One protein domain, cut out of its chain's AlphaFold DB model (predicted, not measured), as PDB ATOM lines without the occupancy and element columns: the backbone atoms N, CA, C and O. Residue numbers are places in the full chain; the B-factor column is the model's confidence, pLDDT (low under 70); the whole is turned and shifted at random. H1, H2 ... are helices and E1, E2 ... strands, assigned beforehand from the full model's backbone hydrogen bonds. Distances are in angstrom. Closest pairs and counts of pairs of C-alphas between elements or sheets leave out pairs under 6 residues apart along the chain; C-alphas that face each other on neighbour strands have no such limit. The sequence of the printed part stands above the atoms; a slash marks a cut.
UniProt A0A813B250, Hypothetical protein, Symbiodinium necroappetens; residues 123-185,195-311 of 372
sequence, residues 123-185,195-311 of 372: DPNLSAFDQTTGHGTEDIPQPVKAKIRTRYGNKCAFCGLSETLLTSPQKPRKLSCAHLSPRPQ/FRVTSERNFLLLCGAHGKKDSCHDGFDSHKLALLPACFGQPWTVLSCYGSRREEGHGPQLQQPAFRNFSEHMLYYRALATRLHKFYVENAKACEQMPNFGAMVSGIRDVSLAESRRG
ATOM      1  N   ASP A 123     101.024 146.081 122.604       42.16
ATOM      2  CA  ASP A 123     101.592 144.793 122.204       42.16
ATOM      3  C   ASP A 123     103.114 144.858 122.387       42.16
ATOM      4  O   ASP A 123     103.819 145.407 121.529       42.16
ATOM      5  N   PRO A 124     103.661 144.285 123.475       44.44
ATOM      6  CA  PRO A 124     105.101 144.271 123.712       44.44
ATOM      7  C   PRO A 124     105.880 143.502 122.623       44.44
ATOM      8  O   PRO A 124     107.109 143.515 122.626       44.44
ATOM      9  N   ASN A 125     105.199 142.837 121.680       44.62
ATOM     10  CA  ASN A 125     105.818 142.093 120.585       44.62
ATOM     11  C   ASN A 125     106.089 142.940 119.330       44.62
ATOM     12  O   ASN A 125     106.983 142.598 118.552       44.62
ATOM     13  N   LEU A 126     105.382 144.060 119.121       47.75
ATOM     14  CA  LEU A 126     105.715 145.003 118.041       47.75
ATOM     15  C   LEU A 126     106.943 145.842 118.394       47.75
ATOM     16  O   LEU A 126     107.749 146.131 117.508       47.75
ATOM     17  N   SER A 127     107.130 146.145 119.681       46.72
ATOM     18  CA  SER A 127     108.358 146.732 120.224       46.72
ATOM     19  C   SER A 127     109.497 145.716 120.386       46.72
ATOM     20  O   SER A 127     110.634 146.092 120.659       46.72
ATOM     21  N   ALA A 128     109.262 144.423 120.153       46.50
ATOM     22  CA  ALA A 128     110.328 143.427 120.208       46.50
ATOM     23  C   ALA A 128     111.405 143.743 119.147       46.50
ATOM     24  O   ALA A 128     112.593 143.842 119.446       46.50
ATOM     25  N   PHE A 129     111.013 144.106 117.926       50.94
ATOM     26  CA  PHE A 129     111.973 144.498 116.887       50.94
ATOM     27  C   PHE A 129     112.441 145.970 116.991       50.94
ATOM     28  O   PHE A 129     113.018 146.490 116.038       50.94
ATOM     29  N   ASP A 130     112.211 146.653 118.123       50.59
ATOM     30  CA  ASP A 130     112.456 148.093 118.330       50.59
ATOM     31  C   ASP A 130     113.944 148.474 118.423       50.59
ATOM     32  O   ASP A 130     114.333 149.621 118.222       50.59
ATOM     33  N   GLN A 131     114.836 147.514 118.633       53.16
ATOM     34  CA  GLN A 131     116.270 147.797 118.676       53.16
ATOM     35  C   GLN A 131     116.845 147.799 117.264       53.16
ATOM     36  O   GLN A 131     117.552 146.888 116.881       53.16
ATOM     37  N   THR A 132     116.495 148.793 116.455       49.72
ATOM     38  CA  THR A 132     116.923 148.912 115.049       49.72
ATOM     39  C   THR A 132     118.222 149.687 114.861       49.72
ATOM     40  O   THR A 132     118.654 149.890 113.728       49.72
ATOM     41  N   THR A 133     118.842 150.155 115.942       46.09
ATOM     42  CA  THR A 133     120.091 150.914 115.881       46.09
ATOM     43  C   THR A 133     121.275 149.954 115.753       46.09
ATOM     44  O   THR A 133     121.395 148.985 116.499       46.09
ATOM     45  N   GLY A 134     122.146 150.206 114.770       44.66
ATOM     46  CA  GLY A 134     123.231 149.320 114.321       44.66
ATOM     47  C   GLY A 134     124.393 149.088 115.301       44.66
ATOM     48  O   GLY A 134     125.511 148.825 114.861       44.66
ATOM     49  N   HIS A 135     124.172 149.191 116.612       42.28
ATOM     50  CA  HIS A 135     125.173 148.884 117.632       42.28
ATOM     51  C   HIS A 135     124.973 147.464 118.180       42.28
ATOM     52  O   HIS A 135     123.964 147.162 118.818       42.28
ATOM     53  N   GLY A 136     125.958 146.594 117.937       51.03
ATOM     54  CA  GLY A 136     125.976 145.216 118.442       51.03
ATOM     55  C   GLY A 136     125.130 144.226 117.639       51.03
ATOM     56  O   GLY A 136     124.574 143.300 118.221       51.03
ATOM     57  N   THR A 137     124.998 144.427 116.324       60.53
ATOM     58  CA  THR A 137     124.335 143.466 115.427       60.53
ATOM     59  C   THR A 137     125.225 142.241 115.204       60.53
ATOM     60  O   THR A 137     126.431 142.413 115.018       60.53
ATOM     61  N   GLU A 138     124.661 141.030 115.174       64.25
ATOM     62  CA  GLU A 138     125.433 139.820 114.852       64.25
ATOM     63  C   GLU A 138     126.087 139.923 113.465       64.25
ATOM     64  O   GLU A 138     125.485 140.391 112.494       64.25
ATOM     65  N   ASP A 139     127.337 139.467 113.362       73.44
ATOM     66  CA  ASP A 139     128.038 139.424 112.085       73.44
ATOM     67  C   ASP A 139     127.389 138.403 111.147       73.44
ATOM     68  O   ASP A 139     127.246 137.220 111.454       73.44
ATOM     69  N   ILE A 140     127.041 138.856 109.944       80.06
ATOM     70  CA  ILE A 140     126.408 137.994 108.946       80.06
ATOM     71  C   ILE A 140     127.473 137.058 108.342       80.06
ATOM     72  O   ILE A 140     128.464 137.552 107.776       80.06
ATOM     73  N   PRO A 141     127.275 135.725 108.365       83.38
ATOM     74  CA  PRO A 141     128.210 134.783 107.758       83.38
ATOM     75  C   PRO A 141     128.402 135.039 106.255       83.38
ATOM     76  O   PRO A 141     127.449 135.344 105.535       83.38
ATOM     77  N   GLN A 142     129.625 134.866 105.743       86.12
ATOM     78  CA  GLN A 142     129.926 135.079 104.315       86.12
ATOM     79  C   GLN A 142     129.048 134.251 103.354       86.12
ATOM     80  O   GLN A 142     128.573 134.822 102.369       86.12
ATOM     81  N   PRO A 143     128.739 132.964 103.632       88.19
ATOM     82  CA  PRO A 143     127.831 132.192 102.780       88.19
ATOM     83  C   PRO A 143     126.424 132.799 102.703       88.19
ATOM     84  O   PRO A 143     125.809 132.817 101.640       88.19
ATOM     85  N   VAL A 144     125.932 133.353 103.814       87.06
ATOM     86  CA  VAL A 144     124.626 134.025 103.890       87.06
ATOM     87  C   VAL A 144     124.659 135.330 103.088       87.06
ATOM     88  O   VAL A 144     123.781 135.560 102.257       87.06
ATOM     89  N   LYS A 145     125.716 136.145 103.240       88.38
ATOM     90  CA  LYS A 145     125.925 137.366 102.435       88.38
ATOM     91  C   LYS A 145     125.936 137.069 100.932       88.38
ATOM     92  O   LYS A 145     125.332 137.815 100.163       88.38
ATOM     93  N   ALA A 146     126.601 135.992 100.509       89.19
ATOM     94  CA  ALA A 146     126.663 135.589  99.106       89.19
ATOM     95  C   ALA A 146     125.276 135.234  98.551       89.19
ATOM     96  O   ALA A 146     124.891 135.745  97.501       89.19
ATOM     97  N   LYS A 147     124.485 134.442  99.283       91.62
ATOM     98  CA  LYS A 147     123.125 134.079  98.860       91.62
ATOM     99  C   LYS A 147     122.186 135.282  98.786       91.62
ATOM    100  O   LYS A 147     121.446 135.416  97.813       91.62
ATOM    101  N   ILE A 148     122.269 136.197  99.756       91.75
ATOM    102  CA  ILE A 148     121.535 137.471  99.721       91.75
ATOM    103  C   ILE A 148     121.909 138.249  98.454       91.75
ATOM    104  O   ILE A 148     121.032 138.666  97.704       91.75
ATOM    105  N   ARG A 149     123.206 138.407  98.164       91.69
ATOM    106  CA  ARG A 149     123.675 139.113  96.961       91.69
ATOM    107  C   ARG A 149     123.143 138.501  95.672       91.69
ATOM    108  O   ARG A 149     122.633 139.242  94.832       91.69
ATOM    109  N   THR A 150     123.203 137.178  95.546       91.44
ATOM    110  CA  THR A 150     122.652 136.456  94.394       91.44
ATOM    111  C   THR A 150     121.151 136.697  94.253       91.44
ATOM    112  O   THR A 150     120.697 137.040  93.164       91.44
ATOM    113  N   ARG A 151     120.385 136.614  95.351       92.19
ATOM    114  CA  ARG A 151     118.929 136.832  95.349       92.19
ATOM    115  C   ARG A 151     118.535 138.191  94.771       92.19
ATOM    116  O   ARG A 151     117.582 138.272  94.009       92.19
ATOM    117  N   TYR A 152     119.267 139.247  95.124       91.94
ATOM    118  CA  TYR A 152     118.987 140.611  94.662       91.94
ATOM    119  C   TYR A 152     119.734 140.989  93.369       91.94
ATOM    120  O   TYR A 152     119.751 142.161  92.994       91.94
ATOM    121  N   GLY A 153     120.385 140.035  92.689       90.81
ATOM    122  CA  GLY A 153     121.126 140.293  91.449       90.81
ATOM    123  C   GLY A 153     122.272 141.298  91.614       90.81
ATOM    124  O   GLY A 153     122.552 142.073  90.702       90.81
ATOM    125  N   ASN A 154     122.882 141.331  92.801       90.12
ATOM    126  CA  ASN A 154     123.908 142.288  93.215       90.12
ATOM    127  C   ASN A 154     123.541 143.769  92.970       90.12
ATOM    128  O   ASN A 154     124.359 144.572  92.508       90.12
ATOM    129  N   LYS A 155     122.289 144.128  93.277       90.69
ATOM    130  CA  LYS A 155     121.751 145.491  93.184       90.69
ATOM    131  C   LYS A 155     121.030 145.885  94.467       90.69
ATOM    132  O   LYS A 155     120.497 145.043  95.184       90.69
ATOM    133  N   CYS A 156     120.988 147.184  94.745       91.62
ATOM    134  CA  CYS A 156     120.157 147.720  95.818       91.62
ATOM    135  C   CYS A 156     118.682 147.375  95.565       91.62
ATOM    136  O   CYS A 156     118.143 147.715  94.513       91.62
ATOM    137  N   ALA A 157     118.020 146.769  96.548       93.69
ATOM    138  CA  ALA A 157     116.627 146.354  96.447       93.69
ATOM    139  C   ALA A 157     115.668 147.533  96.210       93.69
ATOM    140  O   ALA A 157     114.644 147.374  95.550       93.69
ATOM    141  N   PHE A 158     116.009 148.723  96.719       92.00
ATOM    142  CA  PHE A 158     115.169 149.914  96.591       92.00
ATOM    143  C   PHE A 158     115.474 150.706  95.321       92.00
ATOM    144  O   PHE A 158     114.579 150.899  94.511       92.00
ATOM    145  N   CYS A 159     116.726 151.124  95.109       87.88
ATOM    146  CA  CYS A 159     117.077 152.033  94.008       87.88
ATOM    147  C   CYS A 159     117.786 151.374  92.814       87.88
ATOM    148  O   CYS A 159     118.095 152.053  91.843       87.88
ATOM    149  N   GLY A 160     118.098 150.077  92.874       87.81
ATOM    150  CA  GLY A 160     118.658 149.328  91.742       87.81
ATOM    151  C   GLY A 160     120.138 149.573  91.446       87.81
ATOM    152  O   GLY A 160     120.686 148.912  90.566       87.81
ATOM    153  N   LEU A 161     120.806 150.469  92.185       86.12
ATOM    154  CA  LEU A 161     122.242 150.715  92.033       86.12
ATOM    155  C   LEU A 161     123.037 149.413  92.217       86.12
ATOM    156  O   LEU A 161     122.905 148.747  93.248       86.12
ATOM    157  N   SER A 162     123.858 149.067  91.225       80.19
ATOM    158  CA  SER A 162     124.757 147.909  91.253       80.19
ATOM    159  C   SER A 162     126.091 148.250  91.911       80.19
ATOM    160  O   SER A 162     126.536 149.395  91.884       80.19
ATOM    161  N   GLU A 163     126.778 147.242  92.451       69.00
ATOM    162  CA  GLU A 163     128.111 147.411  93.053       69.00
ATOM    163  C   GLU A 163     129.130 148.037  92.082       69.00
ATOM    164  O   GLU A 163     129.942 148.861  92.494       69.00
ATOM    165  N   THR A 164     129.004 147.747  90.783       62.53
ATOM    166  CA  THR A 164     129.838 148.296  89.700       62.53
ATOM    167  C   THR A 164     129.658 149.797  89.453       62.53
ATOM    168  O   THR A 164     130.584 150.444  88.978       62.53
ATOM    169  N   LEU A 165     128.495 150.370  89.782       57.41
ATOM    170  CA  LEU A 165     128.206 151.805  89.626       57.41
ATOM    171  C   LEU A 165     128.465 152.601  90.913       57.41
ATOM    172  O   LEU A 165     128.436 153.830  90.910       57.41
ATOM    173  N   LEU A 166     128.705 151.913  92.032       55.69
ATOM    174  CA  LEU A 166     128.900 152.532  93.342       55.69
ATOM    175  C   LEU A 166     130.378 152.874  93.632       55.69
ATOM    176  O   LEU A 166     130.666 153.513  94.646       55.69
ATOM    177  N   THR A 167     131.301 152.515  92.733       51.38
ATOM    178  CA  THR A 167     132.747 152.790  92.803       51.38
ATOM    179  C   THR A 167     133.150 154.071  92.062       51.38
ATOM    180  O   THR A 167     134.156 154.092  91.357       51.38
ATOM    181  N   SER A 168     132.390 155.163  92.211       49.12
ATOM    182  CA  SER A 168     132.923 156.482  91.845       49.12
ATOM    183  C   SER A 168     134.046 156.853  92.831       49.12
ATOM    184  O   SER A 168     133.816 156.755  94.044       49.12
ATOM    185  N   PRO A 169     135.231 157.300  92.362       50.66
ATOM    186  CA  PRO A 169     136.377 157.639  93.216       50.66
ATOM    187  C   PRO A 169     136.059 158.654  94.322       50.66
ATOM    188  O   PRO A 169     136.738 158.691  95.342       50.66
ATOM    189  N   GLN A 170     135.012 159.465  94.141       49.28
ATOM    190  CA  GLN A 170     134.673 160.574  95.034       49.28
ATOM    191  C   GLN A 170     133.708 160.189  96.174       49.28
ATOM    192  O   GLN A 170     133.715 160.842  97.215       49.28
ATOM    193  N   LYS A 171     132.894 159.127  96.031       53.09
ATOM    194  CA  LYS A 171     132.007 158.598  97.095       53.09
ATOM    195  C   LYS A 171     131.750 157.095  96.893       53.09
ATOM    196  O   LYS A 171     130.685 156.736  96.384       53.09
ATOM    197  N   PRO A 172     132.655 156.199  97.333       55.31
ATOM    198  CA  PRO A 172     132.419 154.765  97.254       55.31
ATOM    199  C   PRO A 172     131.251 154.385  98.171       55.31
ATOM    200  O   PRO A 172     131.352 154.328  99.409       55.31
ATOM    201  N   ARG A 173     130.097 154.143  97.556       64.00
ATOM    202  CA  ARG A 173     128.996 153.435  98.200       64.00
ATOM    203  C   ARG A 173     129.282 151.940  98.002       64.00
ATOM    204  O   ARG A 173     129.924 151.533  97.046       64.00
ATOM    205  N   LYS A 174     128.892 151.104  98.953       80.25
ATOM    206  CA  LYS A 174     128.969 149.643  98.807       80.25
ATOM    207  C   LYS A 174     127.567 149.094  98.978       80.25
ATOM    208  O   LYS A 174     126.728 149.765  99.578       80.25
ATOM    209  N   LEU A 175     127.303 147.913  98.437       87.19
ATOM    210  CA  LEU A 175     126.105 147.177  98.813       87.19
ATOM    211  C   LEU A 175     126.338 146.524 100.171       87.19
ATOM    212  O   LEU A 175     127.405 145.965 100.435       87.19
ATOM    213  N   SER A 176     125.337 146.601 101.029       88.50
ATOM    214  CA  SER A 176     125.377 146.067 102.382       88.50
ATOM    215  C   SER A 176     124.040 145.422 102.728       88.50
ATOM    216  O   SER A 176     122.993 145.765 102.181       88.50
ATOM    217  N   CYS A 177     124.096 144.419 103.600       89.25
ATOM    218  CA  CYS A 177     122.921 143.688 104.055       89.25
ATOM    219  C   CYS A 177     122.347 144.425 105.270       89.25
ATOM    220  O   CYS A 177     122.940 144.381 106.346       89.25
ATOM    221  N   ALA A 178     121.243 145.137 105.073       88.75
ATOM    222  CA  ALA A 178     120.516 145.806 106.139       88.75
ATOM    223  C   ALA A 178     119.639 144.790 106.872       88.75
ATOM    224  O   ALA A 178     118.884 144.049 106.234       88.75
ATOM    225  N   HIS A 179     119.747 144.757 108.197       85.31
ATOM    226  CA  HIS A 179     118.937 143.884 109.039       85.31
ATOM    227  C   HIS A 179     117.488 144.386 109.072       85.31
ATOM    228  O   HIS A 179     117.238 145.589 109.171       85.31
ATOM    229  N   LEU A 180     116.518 143.472 109.040       80.75
ATOM    230  CA  LEU A 180     115.150 143.796 109.449       80.75
ATOM    231  C   LEU A 180     115.079 143.915 110.977       80.75
ATOM    232  O   LEU A 180     114.419 144.816 111.487       80.75
ATOM    233  N   SER A 181     115.800 143.041 111.687       75.88
ATOM    234  CA  SER A 181     116.052 143.141 113.125       75.88
ATOM    235  C   SER A 181     117.427 142.573 113.506       75.88
ATOM    236  O   SER A 181     117.835 141.554 112.946       75.88
ATOM    237  N   PRO A 182     118.168 143.206 114.432       66.62
ATOM    238  CA  PRO A 182     119.549 142.826 114.717       66.62
ATOM    239  C   PRO A 182     119.758 141.849 115.880       66.62
ATOM    240  O   PRO A 182     120.903 141.460 116.100       66.62
ATOM    241  N   ARG A 183     118.725 141.479 116.654       61.91
ATOM    242  CA  ARG A 183     118.890 140.618 117.840       61.91
ATOM    243  C   ARG A 183     118.018 139.369 117.797       61.91
ATOM    244  O   ARG A 183     116.874 139.450 117.344       61.91
ATOM    245  N   PRO A 184     118.522 138.229 118.303       56.06
ATOM    246  CA  PRO A 184     117.694 137.056 118.503       56.06
ATOM    247  C   PRO A 184     116.727 137.369 119.636       56.06
ATOM    248  O   PRO A 184     117.118 137.842 120.701       56.06
ATOM    249  N   GLN A 185     115.448 137.133 119.393       53.25
ATOM    250  CA  GLN A 185     114.439 137.198 120.431       53.25
ATOM    251  C   GLN A 185     113.729 135.861 120.477       53.25
ATOM    252  O   GLN A 185     113.319 135.316 119.455       53.25
ATOM    253  N   PHE A 195     112.222 133.123 114.670       66.44
ATOM    254  CA  PHE A 195     112.944 134.158 113.942       66.44
ATOM    255  C   PHE A 195     114.439 133.881 114.084       66.44
ATOM    256  O   PHE A 195     114.998 133.912 115.179       66.44
ATOM    257  N   ARG A 196     115.088 133.618 112.954       73.12
ATOM    258  CA  ARG A 196     116.524 133.365 112.902       73.12
ATOM    259  C   ARG A 196     117.213 134.620 112.401       73.12
ATOM    260  O   ARG A 196     117.075 134.965 111.231       73.12
ATOM    261  N   VAL A 197     117.977 135.275 113.269       72.94
ATOM    262  CA  VAL A 197     118.719 136.510 112.945       72.94
ATOM    263  C   VAL A 197     119.648 136.305 111.754       72.94
ATOM    264  O   VAL A 197     119.734 137.160 110.876       72.94
ATOM    265  N   THR A 198     120.287 135.137 111.697       76.12
ATOM    266  CA  THR A 198     121.234 134.735 110.650       76.12
ATOM    267  C   THR A 198     120.559 134.235 109.370       76.12
ATOM    268  O   THR A 198     121.243 133.954 108.385       76.12
ATOM    269  N   SER A 199     119.227 134.128 109.347       82.25
ATOM    270  CA  SER A 199     118.479 133.735 108.154       82.25
ATOM    271  C   SER A 199     118.547 134.820 107.094       82.25
ATOM    272  O   SER A 199     118.319 135.992 107.369       82.25
ATOM    273  N   GLU A 200     118.716 134.415 105.838       85.69
ATOM    274  CA  GLU A 200     118.669 135.312 104.680       85.69
ATOM    275  C   GLU A 200     117.348 136.101 104.577       85.69
ATOM    276  O   GLU A 200     117.286 137.089 103.847       85.69
ATOM    277  N   ARG A 201     116.283 135.664 105.265       83.94
ATOM    278  CA  ARG A 201     114.984 136.361 105.336       83.94
ATOM    279  C   ARG A 201     115.012 137.623 106.201       83.94
ATOM    280  O   ARG A 201     114.101 138.442 106.121       83.94
ATOM    281  N   ASN A 202     116.038 137.783 107.031       83.81
ATOM    282  CA  ASN A 202     116.223 138.941 107.899       83.81
ATOM    283  C   ASN A 202     116.970 140.096 107.205       83.81
ATOM    284  O   ASN A 202     117.348 141.064 107.860       83.81
ATOM    285  N   PHE A 203     117.209 140.018 105.891       88.94
ATOM    286  CA  PHE A 203     118.099 140.954 105.209       88.94
ATOM    287  C   PHE A 203     117.527 141.535 103.916       88.94
ATOM    288  O   PHE A 203     117.046 140.823 103.028       88.94
ATOM    289  N   LEU A 204     117.698 142.848 103.773       92.62
ATOM    290  CA  LEU A 204     117.578 143.572 102.509       92.62
ATOM    291  C   LEU A 204     118.975 143.946 102.007       92.62
ATOM    292  O   LEU A 204     119.806 144.421 102.779       92.62
ATOM    293  N   LEU A 205     119.247 143.777 100.711       93.38
ATOM    294  CA  LEU A 205     120.483 144.290 100.116       93.38
ATOM    295  C   LEU A 205     120.282 145.752  99.713       93.38
ATOM    296  O   LEU A 205     119.543 146.033  98.773       93.38
ATOM    297  N   LEU A 206     120.930 146.688 100.404       92.06
ATOM    298  CA  LEU A 206     120.755 148.127 100.194       92.06
ATOM    299  C   LEU A 206     122.087 148.815  99.877       92.06
ATOM    300  O   LEU A 206     123.162 148.329 100.225       92.06
ATOM    301  N   CYS A 207     122.031 149.958  99.190       88.31
ATOM    302  CA  CYS A 207     123.223 150.760  98.930       88.31
ATOM    303  C   CYS A 207     123.619 151.595 100.156       88.31
ATOM    304  O   CYS A 207     122.768 152.098 100.893       88.31
ATOM    305  N   GLY A 208     124.928 151.781 100.325       83.44
ATOM    306  CA  GLY A 208     125.526 152.539 101.418       83.44
ATOM    307  C   GLY A 208     125.783 151.695 102.658       83.44
ATOM    308  O   GLY A 208     126.070 150.506 102.563       83.44
ATOM    309  N   ALA A 209     125.768 152.343 103.812       73.62
ATOM    310  CA  ALA A 209     125.895 151.732 105.128       73.62
ATOM    311  C   ALA A 209     125.252 152.678 106.148       73.62
ATOM    312  O   ALA A 209     125.105 153.870 105.858       73.62
ATOM    313  N   HIS A 210     124.915 152.159 107.326       64.75
ATOM    314  CA  HIS A 210     124.446 152.959 108.453       64.75
ATOM    315  C   HIS A 210     125.339 154.195 108.690       64.75
ATOM    316  O   HIS A 210     126.569 154.091 108.673       64.75
ATOM    317  N   GLY A 211     124.730 155.374 108.868       63.06
ATOM    318  CA  GLY A 211     125.433 156.639 109.110       63.06
ATOM    319  C   GLY A 211     125.980 157.335 107.858       63.06
ATOM    320  O   GLY A 211     126.475 158.461 107.949       63.06
ATOM    321  N   LYS A 212     125.882 156.724 106.665       67.50
ATOM    322  CA  LYS A 212     126.164 157.415 105.398       67.50
ATOM    323  C   LYS A 212     124.907 158.128 104.906       67.50
ATOM    324  O   LYS A 212     124.044 157.492 104.294       67.50
ATOM    325  N   LYS A 213     124.868 159.452 105.114       66.12
ATOM    326  CA  LYS A 213     123.829 160.344 104.577       66.12
ATOM    327  C   LYS A 213     123.576 160.072 103.087       66.12
ATOM    328  O   LYS A 213     124.487 159.786 102.304       66.12
ATOM    329  N   ASP A 214     122.313 160.170 102.720       68.50
ATOM    330  CA  ASP A 214     121.745 159.973 101.387       68.50
ATOM    331  C   ASP A 214     121.897 158.558 100.779       68.50
ATOM    332  O   ASP A 214     121.894 158.404  99.554       68.50
ATOM    333  N   SER A 215     121.990 157.505 101.603       82.44
ATOM    334  CA  SER A 215     121.959 156.096 101.181       82.44
ATOM    335  C   SER A 215     120.696 155.327 101.601       82.44
ATOM    336  O   SER A 215     120.080 155.624 102.620       82.44
ATOM    337  N   CYS A 216     120.306 154.299 100.832       87.81
ATOM    338  CA  CYS A 216     119.104 153.512 101.132       87.81
ATOM    339  C   CYS A 216     119.219 152.729 102.445       87.81
ATOM    340  O   CYS A 216     118.219 152.578 103.137       87.81
ATOM    341  N   HIS A 217     120.414 152.236 102.794       88.31
ATOM    342  CA  HIS A 217     120.621 151.553 104.073       88.31
ATOM    343  C   HIS A 217     120.381 152.513 105.241       88.31
ATOM    344  O   HIS A 217     119.574 152.222 106.113       88.31
ATOM    345  N   ASP A 218     121.011 153.689 105.212       84.50
ATOM    346  CA  ASP A 218     120.817 154.724 106.232       84.50
ATOM    347  C   ASP A 218     119.355 155.177 106.317       84.50
ATOM    348  O   ASP A 218     118.797 155.254 107.407       84.50
ATOM    349  N   GLY A 219     118.704 155.416 105.176       85.81
ATOM    350  CA  GLY A 219     117.285 155.762 105.140       85.81
ATOM    351  C   GLY A 219     116.403 154.678 105.763       85.81
ATOM    352  O   GLY A 219     115.490 154.995 106.520       85.81
ATOM    353  N   PHE A 220     116.691 153.403 105.501       87.44
ATOM    354  CA  PHE A 220     115.954 152.282 106.081       87.44
ATOM    355  C   PHE A 220     116.184 152.158 107.594       87.44
ATOM    356  O   PHE A 220     115.229 152.019 108.357       87.44
ATOM    357  N   ASP A 221     117.432 152.277 108.049       83.12
ATOM    358  CA  ASP A 221     117.777 152.183 109.469       83.12
ATOM    359  C   ASP A 221     117.264 153.354 110.295       83.12
ATOM    360  O   ASP A 221     116.780 153.134 111.402       83.12
ATOM    361  N   SER A 222     117.294 154.560 109.729       80.81
ATOM    362  CA  SER A 222     116.794 155.790 110.352       80.81
ATOM    363  C   SER A 222     115.289 156.014 110.173       80.81
ATOM    364  O   SER A 222     114.814 157.121 110.413       80.81
ATOM    365  N   HIS A 223     114.536 154.998 109.732       82.19
ATOM    366  CA  HIS A 223     113.073 155.060 109.570       82.19
ATOM    367  C   HIS A 223     112.588 156.150 108.601       82.19
ATOM    368  O   HIS A 223     111.461 156.633 108.691       82.19
ATOM    369  N   LYS A 224     113.431 156.522 107.635       83.31
ATOM    370  CA  LYS A 224     113.102 157.433 106.528       83.31
ATOM    371  C   LYS A 224     112.740 156.690 105.246       83.31
ATOM    372  O   LYS A 224     112.257 157.314 104.306       83.31
ATOM    373  N   LEU A 225     112.985 155.384 105.196       87.75
ATOM    374  CA  LEU A 225     112.526 154.467 104.160       87.75
ATOM    375  C   LEU A 225     111.850 153.268 104.823       87.75
ATOM    376  O   LEU A 225     112.341 152.764 105.832       87.75
ATOM    377  N   ALA A 226     110.775 152.769 104.226       87.56
ATOM    378  CA  ALA A 226     110.142 151.525 104.646       87.56
ATOM    379  C   ALA A 226     109.626 150.735 103.440       87.56
ATOM    380  O   ALA A 226     109.297 151.314 102.410       87.56
ATOM    381  N   LEU A 227     109.569 149.408 103.559       86.38
ATOM    382  CA  LEU A 227     109.068 148.522 102.507       86.38
ATOM    383  C   LEU A 227     107.671 148.024 102.878       86.38
ATOM    384  O   LEU A 227     107.499 147.426 103.937       86.38
ATOM    385  N   LEU A 228     106.703 148.245 101.993       79.00
ATOM    386  CA  LEU A 228     105.335 147.759 102.113       79.00
ATOM    387  C   LEU A 228     105.211 146.438 101.359       79.00
ATOM    388  O   LEU A 228     105.514 146.406 100.159       79.00
ATOM    389  N   PRO A 229     104.755 145.366 102.028       71.06
ATOM    390  CA  PRO A 229     104.427 144.122 101.359       71.06
ATOM    391  C   PRO A 229     103.251 144.297 100.398       71.06
ATOM    392  O   PRO A 229     102.389 145.157 100.586       71.06
ATOM    393  N   ALA A 230     103.226 143.455  99.366       64.69
ATOM    394  CA  ALA A 230     102.092 143.347  98.462       64.69
ATOM    395  C   ALA A 230     100.871 142.807  99.221       64.69
ATOM    396  O   ALA A 230     100.796 141.617  99.527       64.69
ATOM    397  N   CYS A 231      99.916 143.684  99.525       52.03
ATOM    398  CA  CYS A 231      98.647 143.329 100.157       52.03
ATOM    399  C   CYS A 231      97.495 143.607  99.181       52.03
ATOM    400  O   CYS A 231      97.523 144.599  98.455       52.03
ATOM    401  N   PHE A 232      96.465 142.753  99.177       46.53
ATOM    402  CA  PHE A 232      95.191 142.992  98.472       46.53
ATOM    403  C   PHE A 232      95.321 143.371  96.981       46.53
ATOM    404  O   PHE A 232      94.646 144.277  96.498       46.53
ATOM    405  N   GLY A 233      96.206 142.691  96.247       47.81
ATOM    406  CA  GLY A 233      96.402 142.928  94.810       47.81
ATOM    407  C   GLY A 233      97.270 144.145  94.465       47.81
ATOM    408  O   GLY A 233      97.411 144.462  93.288       47.81
ATOM    409  N   GLN A 234      97.873 144.810  95.457       58.19
ATOM    410  CA  GLN A 234      98.837 145.894  95.244       58.19
ATOM    411  C   GLN A 234     100.275 145.355  95.179       58.19
ATOM    412  O   GLN A 234     100.602 144.419  95.911       58.19
ATOM    413  N   PRO A 235     101.159 145.930  94.340       67.88
ATOM    414  CA  PRO A 235     102.559 145.532  94.285       67.88
ATOM    415  C   PRO A 235     103.339 146.012  95.516       67.88
ATOM    416  O   PRO A 235     102.984 146.988  96.182       67.88
ATOM    417  N   TRP A 236     104.468 145.355  95.776       80.69
ATOM    418  CA  TRP A 236     105.447 145.805  96.764       80.69
ATOM    419  C   TRP A 236     105.892 147.237  96.479       80.69
ATOM    420  O   TRP A 236     106.215 147.568  95.339       80.69
ATOM    421  N   THR A 237     105.938 148.073  97.514       83.38
ATOM    422  CA  THR A 237     106.199 149.511  97.364       83.38
ATOM    423  C   THR A 237     107.136 150.009  98.462       83.38
ATOM    424  O   THR A 237     107.075 149.549  99.594       83.38
ATOM    425  N   VAL A 238     108.022 150.948  98.147       87.00
ATOM    426  CA  VAL A 238     108.890 151.635  99.111       87.00
ATOM    427  C   VAL A 238     108.244 152.962  99.486       87.00
ATOM    428  O   VAL A 238     107.980 153.785  98.615       87.00
ATOM    429  N   LEU A 239     108.014 153.195 100.773       85.38
ATOM    430  CA  LEU A 239     107.741 154.533 101.285       85.38
ATOM    431  C   LEU A 239     109.050 155.273 101.492       85.38
ATOM    432  O   LEU A 239     109.968 154.742 102.122       85.38
ATOM    433  N   SER A 240     109.113 156.507 101.001       84.19
ATOM    434  CA  SER A 240     110.277 157.364 101.149       84.19
ATOM    435  C   SER A 240     109.930 158.728 101.727       84.19
ATOM    436  O   SER A 240     109.157 159.483 101.146       84.19
ATOM    437  N   CYS A 241     110.594 159.057 102.831       76.56
ATOM    438  CA  CYS A 241     110.788 160.415 103.340       76.56
ATOM    439  C   CYS A 241     112.224 160.905 103.065       76.56
ATOM    440  O   CYS A 241     112.724 161.810 103.737       76.56
ATOM    441  N   TYR A 242     112.923 160.251 102.130       66.12
ATOM    442  CA  TYR A 242     114.348 160.402 101.867       66.12
ATOM    443  C   TYR A 242     114.590 161.066 100.506       66.12
ATOM    444  O   TYR A 242     114.215 160.524  99.466       66.12
ATOM    445  N   GLY A 243     115.228 162.239 100.509       56.00
ATOM    446  CA  GLY A 243     115.566 163.009  99.309       56.00
ATOM    447  C   GLY A 243     115.615 164.517  99.571       56.00
ATOM    448  O   GLY A 243     115.083 164.999 100.569       56.00
ATOM    449  N   SER A 244     116.227 165.267  98.652       43.69
ATOM    450  CA  SER A 244     116.435 166.729  98.666       43.69
ATOM    451  C   SER A 244     115.154 167.584  98.612       43.69
ATOM    452  O   SER A 244     115.203 168.744  98.232       43.69
ATOM    453  N   ARG A 245     113.990 167.018  98.951       44.12
ATOM    454  CA  ARG A 245     112.671 167.671  98.898       44.12
ATOM    455  C   ARG A 245     111.952 167.701 100.247       44.12
ATOM    456  O   ARG A 245     110.739 167.860 100.295       44.12
ATOM    457  N   ARG A 246     112.694 167.602 101.357       47.97
ATOM    458  CA  ARG A 246     112.176 168.069 102.657       47.97
ATOM    459  C   ARG A 246     112.057 169.596 102.727       47.97
ATOM    460  O   ARG A 246     111.429 170.086 103.655       47.97
ATOM    461  N   GLU A 247     112.631 170.327 101.769       42.38
ATOM    462  CA  GLU A 247     112.586 171.794 101.765       42.38
ATOM    463  C   GLU A 247     111.229 172.375 101.339       42.38
ATOM    464  O   GLU A 247     110.971 173.536 101.623       42.38
ATOM    465  N   GLU A 248     110.306 171.583 100.785       40.97
ATOM    466  CA  GLU A 248     108.996 172.096 100.359       40.97
ATOM    467  C   GLU A 248     107.886 171.064 100.585       40.97
ATOM    468  O   GLU A 248     107.483 170.368  99.665       40.97
ATOM    469  N   GLY A 249     107.398 170.919 101.821       49.38
ATOM    470  CA  GLY A 249     106.024 170.460 102.102       49.38
ATOM    471  C   GLY A 249     105.555 169.089 101.579       49.38
ATOM    472  O   GLY A 249     104.381 168.763 101.740       49.38
ATOM    473  N   HIS A 250     106.408 168.268 100.970       57.25
ATOM    474  CA  HIS A 250     105.995 167.001 100.381       57.25
ATOM    475  C   HIS A 250     106.176 165.865 101.393       57.25
ATOM    476  O   HIS A 250     107.294 165.544 101.800       57.25
ATOM    477  N   GLY A 251     105.053 165.282 101.818       65.06
ATOM    478  CA  GLY A 251     105.005 164.114 102.694       65.06
ATOM    479  C   GLY A 251     105.603 162.846 102.067       65.06
ATOM    480  O   GLY A 251     106.250 162.908 101.016       65.06
ATOM    481  N   PRO A 252     105.426 161.677 102.703       74.81
ATOM    482  CA  PRO A 252     106.039 160.451 102.233       74.81
ATOM    483  C   PRO A 252     105.583 160.094 100.818       74.81
ATOM    484  O   PRO A 252     104.428 160.283 100.439       74.81
ATOM    485  N   GLN A 253     106.505 159.547 100.032       79.44
ATOM    486  CA  GLN A 253     106.266 159.187  98.640       79.44
ATOM    487  C   GLN A 253     106.278 157.675  98.458       79.44
ATOM    488  O   GLN A 253     107.161 156.987  98.970       79.44
ATOM    489  N   LEU A 254     105.322 157.172  97.679       80.88
ATOM    490  CA  LEU A 254     105.300 155.787  97.223       80.88
ATOM    491  C   LEU A 254     106.220 155.650  96.009       80.88
ATOM    492  O   LEU A 254     106.018 156.287  94.978       80.88
ATOM    493  N   GLN A 255     107.234 154.807  96.137       83.50
ATOM    494  CA  GLN A 255     108.203 154.514  95.094       83.50
ATOM    495  C   GLN A 255     108.192 153.027  94.802       83.50
ATOM    496  O   GLN A 255     108.145 152.187  95.697       83.50
ATOM    497  N   GLN A 256     108.269 152.677  93.530       84.12
ATOM    498  CA  GLN A 256     108.387 151.282  93.157       84.12
ATOM    499  C   GLN A 256     109.808 150.776  93.469       84.12
ATOM    500  O   GLN A 256     110.770 151.410  93.028       84.12
ATOM    501  N   PRO A 257     109.977 149.656  94.197       89.69
ATOM    502  CA  PRO A 257     111.295 149.089  94.431       89.69
ATOM    503  C   PRO A 257     111.911 148.608  93.116       89.69
ATOM    504  O   PRO A 257     111.224 148.076  92.241       89.69
ATOM    505  N   ALA A 258     113.231 148.734  92.996       89.44
ATOM    506  CA  ALA A 258     113.971 148.172  91.872       89.44
ATOM    507  C   ALA A 258     113.901 146.638  91.839       89.44
ATOM    508  O   ALA A 258     113.831 146.041  90.764       89.44
ATOM    509  N   PHE A 259     113.899 145.992  93.007       89.81
ATOM    510  CA  PHE A 259     113.660 144.558  93.100       89.81
ATOM    511  C   PHE A 259     112.154 144.266  93.073       89.81
ATOM    512  O   PHE A 259     111.416 144.696  93.955       89.81
ATOM    513  N   ARG A 260     111.696 143.537  92.049       83.50
ATOM    514  CA  ARG A 260     110.266 143.270  91.801       83.50
ATOM    515  C   ARG A 260     109.765 141.943  92.363       83.50
ATOM    516  O   ARG A 260     108.578 141.809  92.631       83.50
ATOM    517  N   ASN A 261     110.665 140.991  92.583       83.94
ATOM    518  CA  ASN A 261     110.320 139.598  92.878       83.94
ATOM    519  C   ASN A 261     110.209 139.324  94.384       83.94
ATOM    520  O   ASN A 261     110.627 138.270  94.861       83.94
ATOM    521  N   PHE A 262     109.715 140.289  95.162       80.88
ATOM    522  CA  PHE A 262     109.471 140.055  96.580       80.88
ATOM    523  C   PHE A 262     108.308 139.070  96.766       80.88
ATOM    524  O   PHE A 262     107.296 139.145  96.068       80.88
ATOM    525  N   SER A 263     108.437 138.170  97.739       72.88
ATOM    526  CA  SER A 263     107.414 137.177  98.085       72.88
ATOM    527  C   SER A 263     107.268 137.017  99.598       72.88
ATOM    528  O   SER A 263     108.137 137.438 100.367       72.88
ATOM    529  N   GLU A 264     106.183 136.368 100.029       64.62
ATOM    530  CA  GLU A 264     105.883 136.152 101.452       64.62
ATOM    531  C   GLU A 264     106.936 135.326 102.197       64.62
ATOM    532  O   GLU A 264     107.233 135.568 103.368       64.62
ATOM    533  N   HIS A 265     107.615 134.424 101.495       72.50
ATOM    534  CA  HIS A 265     108.671 133.602 102.080       72.50
ATOM    535  C   HIS A 265     110.044 134.285 102.082       72.50
ATOM    536  O   HIS A 265     110.972 133.803 102.731       72.50
ATOM    537  N   MET A 266     110.199 135.412 101.384       79.81
ATOM    538  CA  MET A 266     111.501 136.050 101.197       79.81
ATOM    539  C   MET A 266     111.940 136.894 102.392       79.81
ATOM    540  O   MET A 266     113.135 136.969 102.665       79.81
ATOM    541  N   LEU A 267     110.998 137.520 103.098       79.94
ATOM    542  CA  LEU A 267     111.269 138.400 104.235       79.94
ATOM    543  C   LEU A 267     110.387 138.024 105.424       79.94
ATOM    544  O   LEU A 267     109.352 137.377 105.275       79.94
ATOM    545  N   TYR A 268     110.790 138.435 106.622       75.25
ATOM    546  CA  TYR A 268     109.922 138.333 107.791       75.25
ATOM    547  C   TYR A 268     108.919 139.490 107.795       75.25
ATOM    548  O   TYR A 268     109.249 140.608 108.187       75.25
ATOM    549  N   TYR A 269     107.679 139.208 107.393       73.44
ATOM    550  CA  TYR A 269     106.580 140.183 107.376       73.44
ATOM    551  C   TYR A 269     106.369 140.870 108.728       73.44
ATOM    552  O   TYR A 269     106.088 142.062 108.780       73.44
ATOM    553  N   ARG A 270     106.603 140.146 109.826       70.62
ATOM    554  CA  ARG A 270     106.558 140.689 111.190       70.62
ATOM    555  C   ARG A 270     107.605 141.773 111.436       70.62
ATOM    556  O   ARG A 270     107.266 142.858 111.893       70.62
ATOM    557  N   ALA A 271     108.860 141.506 111.076       73.94
ATOM    558  CA  ALA A 271     109.930 142.487 111.218       73.94
ATOM    559  C   ALA A 271     109.690 143.703 110.302       73.94
ATOM    560  O   ALA A 271     109.919 144.840 110.707       73.94
ATOM    561  N   LEU A 272     109.148 143.486 109.096       76.69
ATOM    562  CA  LEU A 272     108.722 144.573 108.206       76.69
ATOM    563  C   LEU A 272     107.599 145.424 108.813       76.69
ATOM    564  O   LEU A 272     107.670 146.649 108.745       76.69
ATOM    565  N   ALA A 273     106.596 144.801 109.438       73.06
ATOM    566  CA  ALA A 273     105.493 145.504 110.085       73.06
ATOM    567  C   ALA A 273     105.985 146.428 111.212       73.06
ATOM    568  O   ALA A 273     105.584 147.591 111.260       73.06
ATOM    569  N   THR A 274     106.922 145.974 112.056       72.62
ATOM    570  CA  THR A 274     107.543 146.856 113.060       72.62
ATOM    571  C   THR A 274     108.308 148.010 112.411       72.62
ATOM    572  O   THR A 274     108.187 149.155 112.848       72.62
ATOM    573  N   ARG A 275     109.072 147.756 111.340       76.94
ATOM    574  CA  ARG A 275     109.821 148.817 110.639       76.94
ATOM    575  C   ARG A 275     108.890 149.879 110.051       76.94
ATOM    576  O   ARG A 275     109.201 151.065 110.127       76.94
ATOM    577  N   LEU A 276     107.740 149.468 109.525       76.56
ATOM    578  CA  LEU A 276     106.701 150.368 109.025       76.56
ATOM    579  C   LEU A 276     106.017 151.164 110.132       76.56
ATOM    580  O   LEU A 276     105.768 152.354 109.957       76.56
ATOM    581  N   HIS A 277     105.747 150.536 111.276       73.00
ATOM    582  CA  HIS A 277     105.200 151.238 112.432       73.00
ATOM    583  C   HIS A 277     106.123 152.379 112.873       73.00
ATOM    584  O   HIS A 277     105.675 153.508 113.039       73.00
ATOM    585  N   LYS A 278     107.430 152.122 112.963       75.38
ATOM    586  CA  LYS A 278     108.408 153.165 113.293       75.38
ATOM    587  C   LYS A 278     108.485 154.271 112.258       75.38
ATOM    588  O   LYS A 278     108.531 155.439 112.618       75.38
ATOM    589  N   PHE A 279     108.475 153.902 110.978       80.38
ATOM    590  CA  PHE A 279     108.394 154.881 109.902       80.38
ATOM    591  C   PHE A 279     107.186 155.802 110.091       80.38
ATOM    592  O   PHE A 279     107.323 157.013 109.956       80.38
ATOM    593  N   TYR A 280     106.023 155.247 110.445       75.50
ATOM    594  CA  TYR A 280     104.858 156.062 110.753       75.50
ATOM    595  C   TYR A 280     105.100 156.974 111.953       75.50
ATOM    596  O   TYR A 280     104.892 158.170 111.820       75.50
ATOM    597  N   VAL A 281     105.553 156.442 113.092       74.50
ATOM    598  CA  VAL A 281     105.767 157.232 114.319       74.50
ATOM    599  C   VAL A 281     106.698 158.422 114.058       74.50
ATOM    600  O   VAL A 281     106.369 159.549 114.416       74.50
ATOM    601  N   GLU A 282     107.803 158.199 113.346       77.12
ATOM    602  CA  GLU A 282     108.795 159.233 113.010       77.12
ATOM    603  C   GLU A 282     108.300 160.256 111.972       77.12
ATOM    604  O   GLU A 282     108.850 161.350 111.846       77.12
ATOM    605  N   ASN A 283     107.266 159.916 111.196       74.88
ATOM    606  CA  ASN A 283     106.770 160.741 110.093       74.88
ATOM    607  C   ASN A 283     105.251 160.988 110.176       74.88
ATOM    608  O   ASN A 283     104.627 161.288 109.157       74.88
ATOM    609  N   ALA A 284     104.654 160.880 111.369       71.31
ATOM    610  CA  ALA A 284     103.205 160.742 111.563       71.31
ATOM    611  C   ALA A 284     102.410 161.858 110.882       71.31
ATOM    612  O   ALA A 284     101.579 161.586 110.020       71.31
ATOM    613  N   LYS A 285     102.776 163.117 111.155       71.12
ATOM    614  CA  LYS A 285     102.138 164.309 110.571       71.12
ATOM    615  C   LYS A 285     102.079 164.275 109.040       71.12
ATOM    616  O   LYS A 285     101.133 164.772 108.444       71.12
ATOM    617  N   ALA A 286     103.110 163.729 108.400       73.62
ATOM    618  CA  ALA A 286     103.204 163.680 106.949       73.62
ATOM    619  C   ALA A 286     102.510 162.427 106.378       73.62
ATOM    620  O   ALA A 286     101.901 162.492 105.314       73.62
ATOM    621  N   CYS A 287     102.546 161.303 107.098       72.19
ATOM    622  CA  CYS A 287     101.795 160.090 106.763       72.19
ATOM    623  C   CYS A 287     100.275 160.293 106.861       72.19
ATOM    624  O   CYS A 287      99.538 159.759 106.038       72.19
ATOM    625  N   GLU A 288      99.799 161.082 107.826       68.38
ATOM    626  CA  GLU A 288      98.375 161.428 107.993       68.38
ATOM    627  C   GLU A 288      97.806 162.198 106.791       68.38
ATOM    628  O   GLU A 288      96.613 162.131 106.514       68.38
ATOM    629  N   GLN A 289      98.666 162.889 106.041       71.12
ATOM    630  CA  GLN A 289      98.291 163.617 104.828       71.12
ATOM    631  C   GLN A 289      98.257 162.720 103.583       71.12
ATOM    632  O   GLN A 289      97.788 163.151 102.530       71.12
ATOM    633  N   MET A 290      98.753 161.481 103.667       70.00
ATOM    634  CA  MET A 290      98.733 160.552 102.542       70.00
ATOM    635  C   MET A 290      97.363 159.872 102.416       70.00
ATOM    636  O   MET A 290      96.923 159.184 103.346       70.00
ATOM    637  N   PRO A 291      96.718 159.949 101.238       62.50
ATOM    638  CA  PRO A 291      95.496 159.201 100.981       62.50
ATOM    639  C   PRO A 291      95.697 157.698 101.221       62.50
ATOM    640  O   PRO A 291      96.706 157.117 100.822       62.50
ATOM    641  N   ASN A 292      94.712 157.055 101.853       60.34
ATOM    642  CA  ASN A 292      94.657 155.604 102.088       60.34
ATOM    643  C   ASN A 292      95.773 155.014 102.974       60.34
ATOM    644  O   ASN A 292      95.861 153.792 103.111       60.34
ATOM    645  N   PHE A 293      96.591 155.840 103.631       66.44
ATOM    646  CA  PHE A 293      97.698 155.358 104.457       66.44
ATOM    647  C   PHE A 293      97.248 154.456 105.613       66.44
ATOM    648  O   PHE A 293      97.809 153.378 105.818       66.44
ATOM    649  N   GLY A 294      96.169 154.824 106.309       59.34
ATOM    650  CA  GLY A 294      95.603 154.001 107.384       59.34
ATOM    651  C   GLY A 294      95.136 152.613 106.919       59.34
ATOM    652  O   GLY A 294      95.329 151.622 107.628       59.34
ATOM    653  N   ALA A 295      94.583 152.510 105.705       57.00
ATOM    654  CA  ALA A 295      94.179 151.234 105.114       57.00
ATOM    655  C   ALA A 295      95.397 150.367 104.751       57.00
ATOM    656  O   ALA A 295      95.401 149.166 105.027       57.00
ATOM    657  N   MET A 296      96.459 150.980 104.211       61.47
ATOM    658  CA  MET A 296      97.720 150.288 103.915       61.47
ATOM    659  C   MET A 296      98.355 149.702 105.182       61.47
ATOM    660  O   MET A 296      98.705 148.524 105.205       61.47
ATOM    661  N   VAL A 297      98.442 150.485 106.262       60.59
ATOM    662  CA  VAL A 297      98.990 150.014 107.547       60.59
ATOM    663  C   VAL A 297      98.141 148.889 108.147       60.59
ATOM    664  O   VAL A 297      98.687 147.893 108.623       60.59
ATOM    665  N   SER A 298      96.812 149.003 108.071       55.38
ATOM    666  CA  SER A 298      95.889 147.973 108.572       55.38
ATOM    667  C   SER A 298      96.075 146.636 107.848       55.38
ATOM    668  O   SER A 298      96.185 145.597 108.494       55.38
ATOM    669  N   GLY A 299      96.231 146.659 106.522       55.56
ATOM    670  CA  GLY A 299      96.495 145.451 105.740       55.56
ATOM    671  C   GLY A 299      97.785 144.730 106.115       55.56
ATOM    672  O   GLY A 299      97.853 143.505 106.112       55.56
ATOM    673  N   ILE A 300      98.820 145.484 106.477       57.41
ATOM    674  CA  ILE A 300     100.125 144.929 106.850       57.41
ATOM    675  C   ILE A 300     100.062 144.271 108.231       57.41
ATOM    676  O   ILE A 300     100.679 143.225 108.448       57.41
ATOM    677  N   ARG A 301      99.265 144.829 109.149       55.84
ATOM    678  CA  ARG A 301      98.937 144.173 110.420       55.84
ATOM    679  C   ARG A 301      98.235 142.841 110.174       55.84
ATOM    680  O   ARG A 301      98.654 141.842 110.750       55.84
ATOM    681  N   ASP A 302      97.211 142.811 109.327       53.41
ATOM    682  CA  ASP A 302      96.461 141.581 109.046       53.41
ATOM    683  C   ASP A 302      97.367 140.497 108.458       53.41
ATOM    684  O   ASP A 302      97.291 139.335 108.848       53.41
ATOM    685  N   VAL A 303      98.303 140.889 107.597       54.91
ATOM    686  CA  VAL A 303      99.326 140.008 107.029       54.91
ATOM    687  C   VAL A 303     100.321 139.507 108.091       54.91
ATOM    688  O   VAL A 303     100.625 138.314 108.141       54.91
ATOM    689  N   SER A 304     100.770 140.372 109.003       56.72
ATOM    690  CA  SER A 304     101.607 139.987 110.154       56.72
ATOM    691  C   SER A 304     100.889 138.997 111.095       56.72
ATOM    692  O   SER A 304     101.477 138.010 111.556       56.72
ATOM    693  N   LEU A 305      99.589 139.214 111.327       54.97
ATOM    694  CA  LEU A 305      98.706 138.337 112.103       54.97
ATOM    695  C   LEU A 305      98.348 137.039 111.363       54.97
ATOM    696  O   LEU A 305      98.108 136.022 112.004       54.97
ATOM    697  N   ALA A 306      98.311 137.025 110.033       51.97
ATOM    698  CA  ALA A 306      98.050 135.815 109.256       51.97
ATOM    699  C   ALA A 306      99.266 134.874 109.251       51.97
ATOM    700  O   ALA A 306      99.115 133.680 109.512       51.97
ATOM    701  N   GLU A 307     100.476 135.408 109.063       51.69
ATOM    702  CA  GLU A 307     101.739 134.654 109.186       51.69
ATOM    703  C   GLU A 307     101.898 134.034 110.580       51.69
ATOM    704  O   GLU A 307     102.406 132.928 110.752       51.69
ATOM    705  N   SER A 308     101.367 134.719 111.592       46.47
ATOM    706  CA  SER A 308     101.244 134.194 112.945       46.47
ATOM    707  C   SER A 308     100.422 132.911 113.069       46.47
ATOM    708  O   SER A 308     100.679 132.100 113.957       46.47
ATOM    709  N   ARG A 309      99.377 132.786 112.248       40.56
ATOM    710  CA  ARG A 309      98.355 131.737 112.327       40.56
ATOM    711  C   ARG A 309      98.622 130.601 111.340       40.56
ATOM    712  O   ARG A 309      98.195 129.487 111.592       40.56
ATOM    713  N   ARG A 310      99.346 130.821 110.235       37.44
ATOM    714  CA  ARG A 310      99.695 129.735 109.292       37.44
ATOM    715  C   ARG A 310     100.648 128.699 109.899       37.44
ATOM    716  O   ARG A 310     100.502 127.513 109.635       37.44
ATOM    717  N   GLY A 311     101.534 129.105 110.809       38.88
ATOM    718  CA  GLY A 311     102.434 128.186 111.520       38.88
ATOM    719  C   GLY A 311     101.765 127.227 112.522       38.88
ATOM    720  O   GLY A 311     102.459 126.388 113.094       38.88
TER     721      GLY A 311
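AT A GLANCE: This is residues 123 to 185 and 195 to 311 of the 372 residues of the protein "Hypothetical protein" of Symbiodinium necroappetens (UniProt A0A813B250). Two small antiparallel sheets are joined through the short helix H2: the two-strand ribbon E1 and E2 lies between H1 and H2, and the three-strand sheet E3, E4, E5 has H3 packed over one face, with H5 running back along H3. Long loops link these parts, and under half of the residues are in named elements, 73 of the 180 printed. Along the chain come H1 E1 E2 H2 E3 E4 E5 H3 H4 H5, a mixed class of five named helices and five named strands. The whole is compact, with a radius of gyration of the C-alphas of 15.8 A, and spans 44 by 44 by 32 A.

IN THESE COORDINATES: After residues 123 to 141, with no named element, find C-alpha 142 at (129.926, 135.079, 104.315); from there H1 runs 14.3 A to residue 151. Next come E1, residues 175 to 179, 12.9 A, and E2, residues 203 to 207, 12.7 A. H2 is residues 216 to 221, E3 225 to 228, E4 237 to 240 and E5 253 to 255. H3 covers residues 269 to 282, 20.0 A, and H4 residues 284 to 287. H5 runs from residue 293 for 26.2 A to C-alpha 310 at (99.695, 129.735, 109.292).

HOW THE PARTS SIT: Look first at the meander E3 E4 E5, each strand the antiparallel neighbour of the one before; E3 and E4, and E4 and E5, are hairpins. N 228 and O 237 are 2.8 A apart and N 238 and O 255 2.7 A, both within hydrogen-bond range. H3 is on this sheet, over E3, slantwise at 39 degrees on the local plane; its closest C-alphas to E3 are Leu 276 and Ala 226, 5.7 A. H2 is on the opposite face, over none of the strands. H5 touches H3 at a shallow tilt of 27 degrees, opposite ways, closest at C-alphas Arg 270 and Ser 304, 5.1 A. H4 and H3 are close but not clearly touching, closest at Cys 287 and Tyr 280, 6.4 A between C-alphas. In the antiparallel pair E1 and E2, N 178 and O 204 are 2.8 A apart. The closest C-alphas of H2 and E2 are His 217 and Leu 206, 5.2 A; of H1 and E2, Arg 149 and Leu 205, 6.9 A. H1 and H3 are apart. In H1, H2, H3 and H5 every O i to N i+4 pair is within hydrogen-bond range; H4 is too short for one.

THE WHOLE: The two farthest C-alphas, Pro 169 and Arg 309, are 49.8 A apart. Residues 186 to 194 are not printed; C-alphas 185 and 195 across this cut are 7.3 A apart. The links H1 to E1, E4 to E5 and E5 to H3 are long. The mean pLDDT of the printed part is 70.7; 76 residues are under 70, among them 123 to 138, 163 to 173, 242 to 251 and 291 to 311.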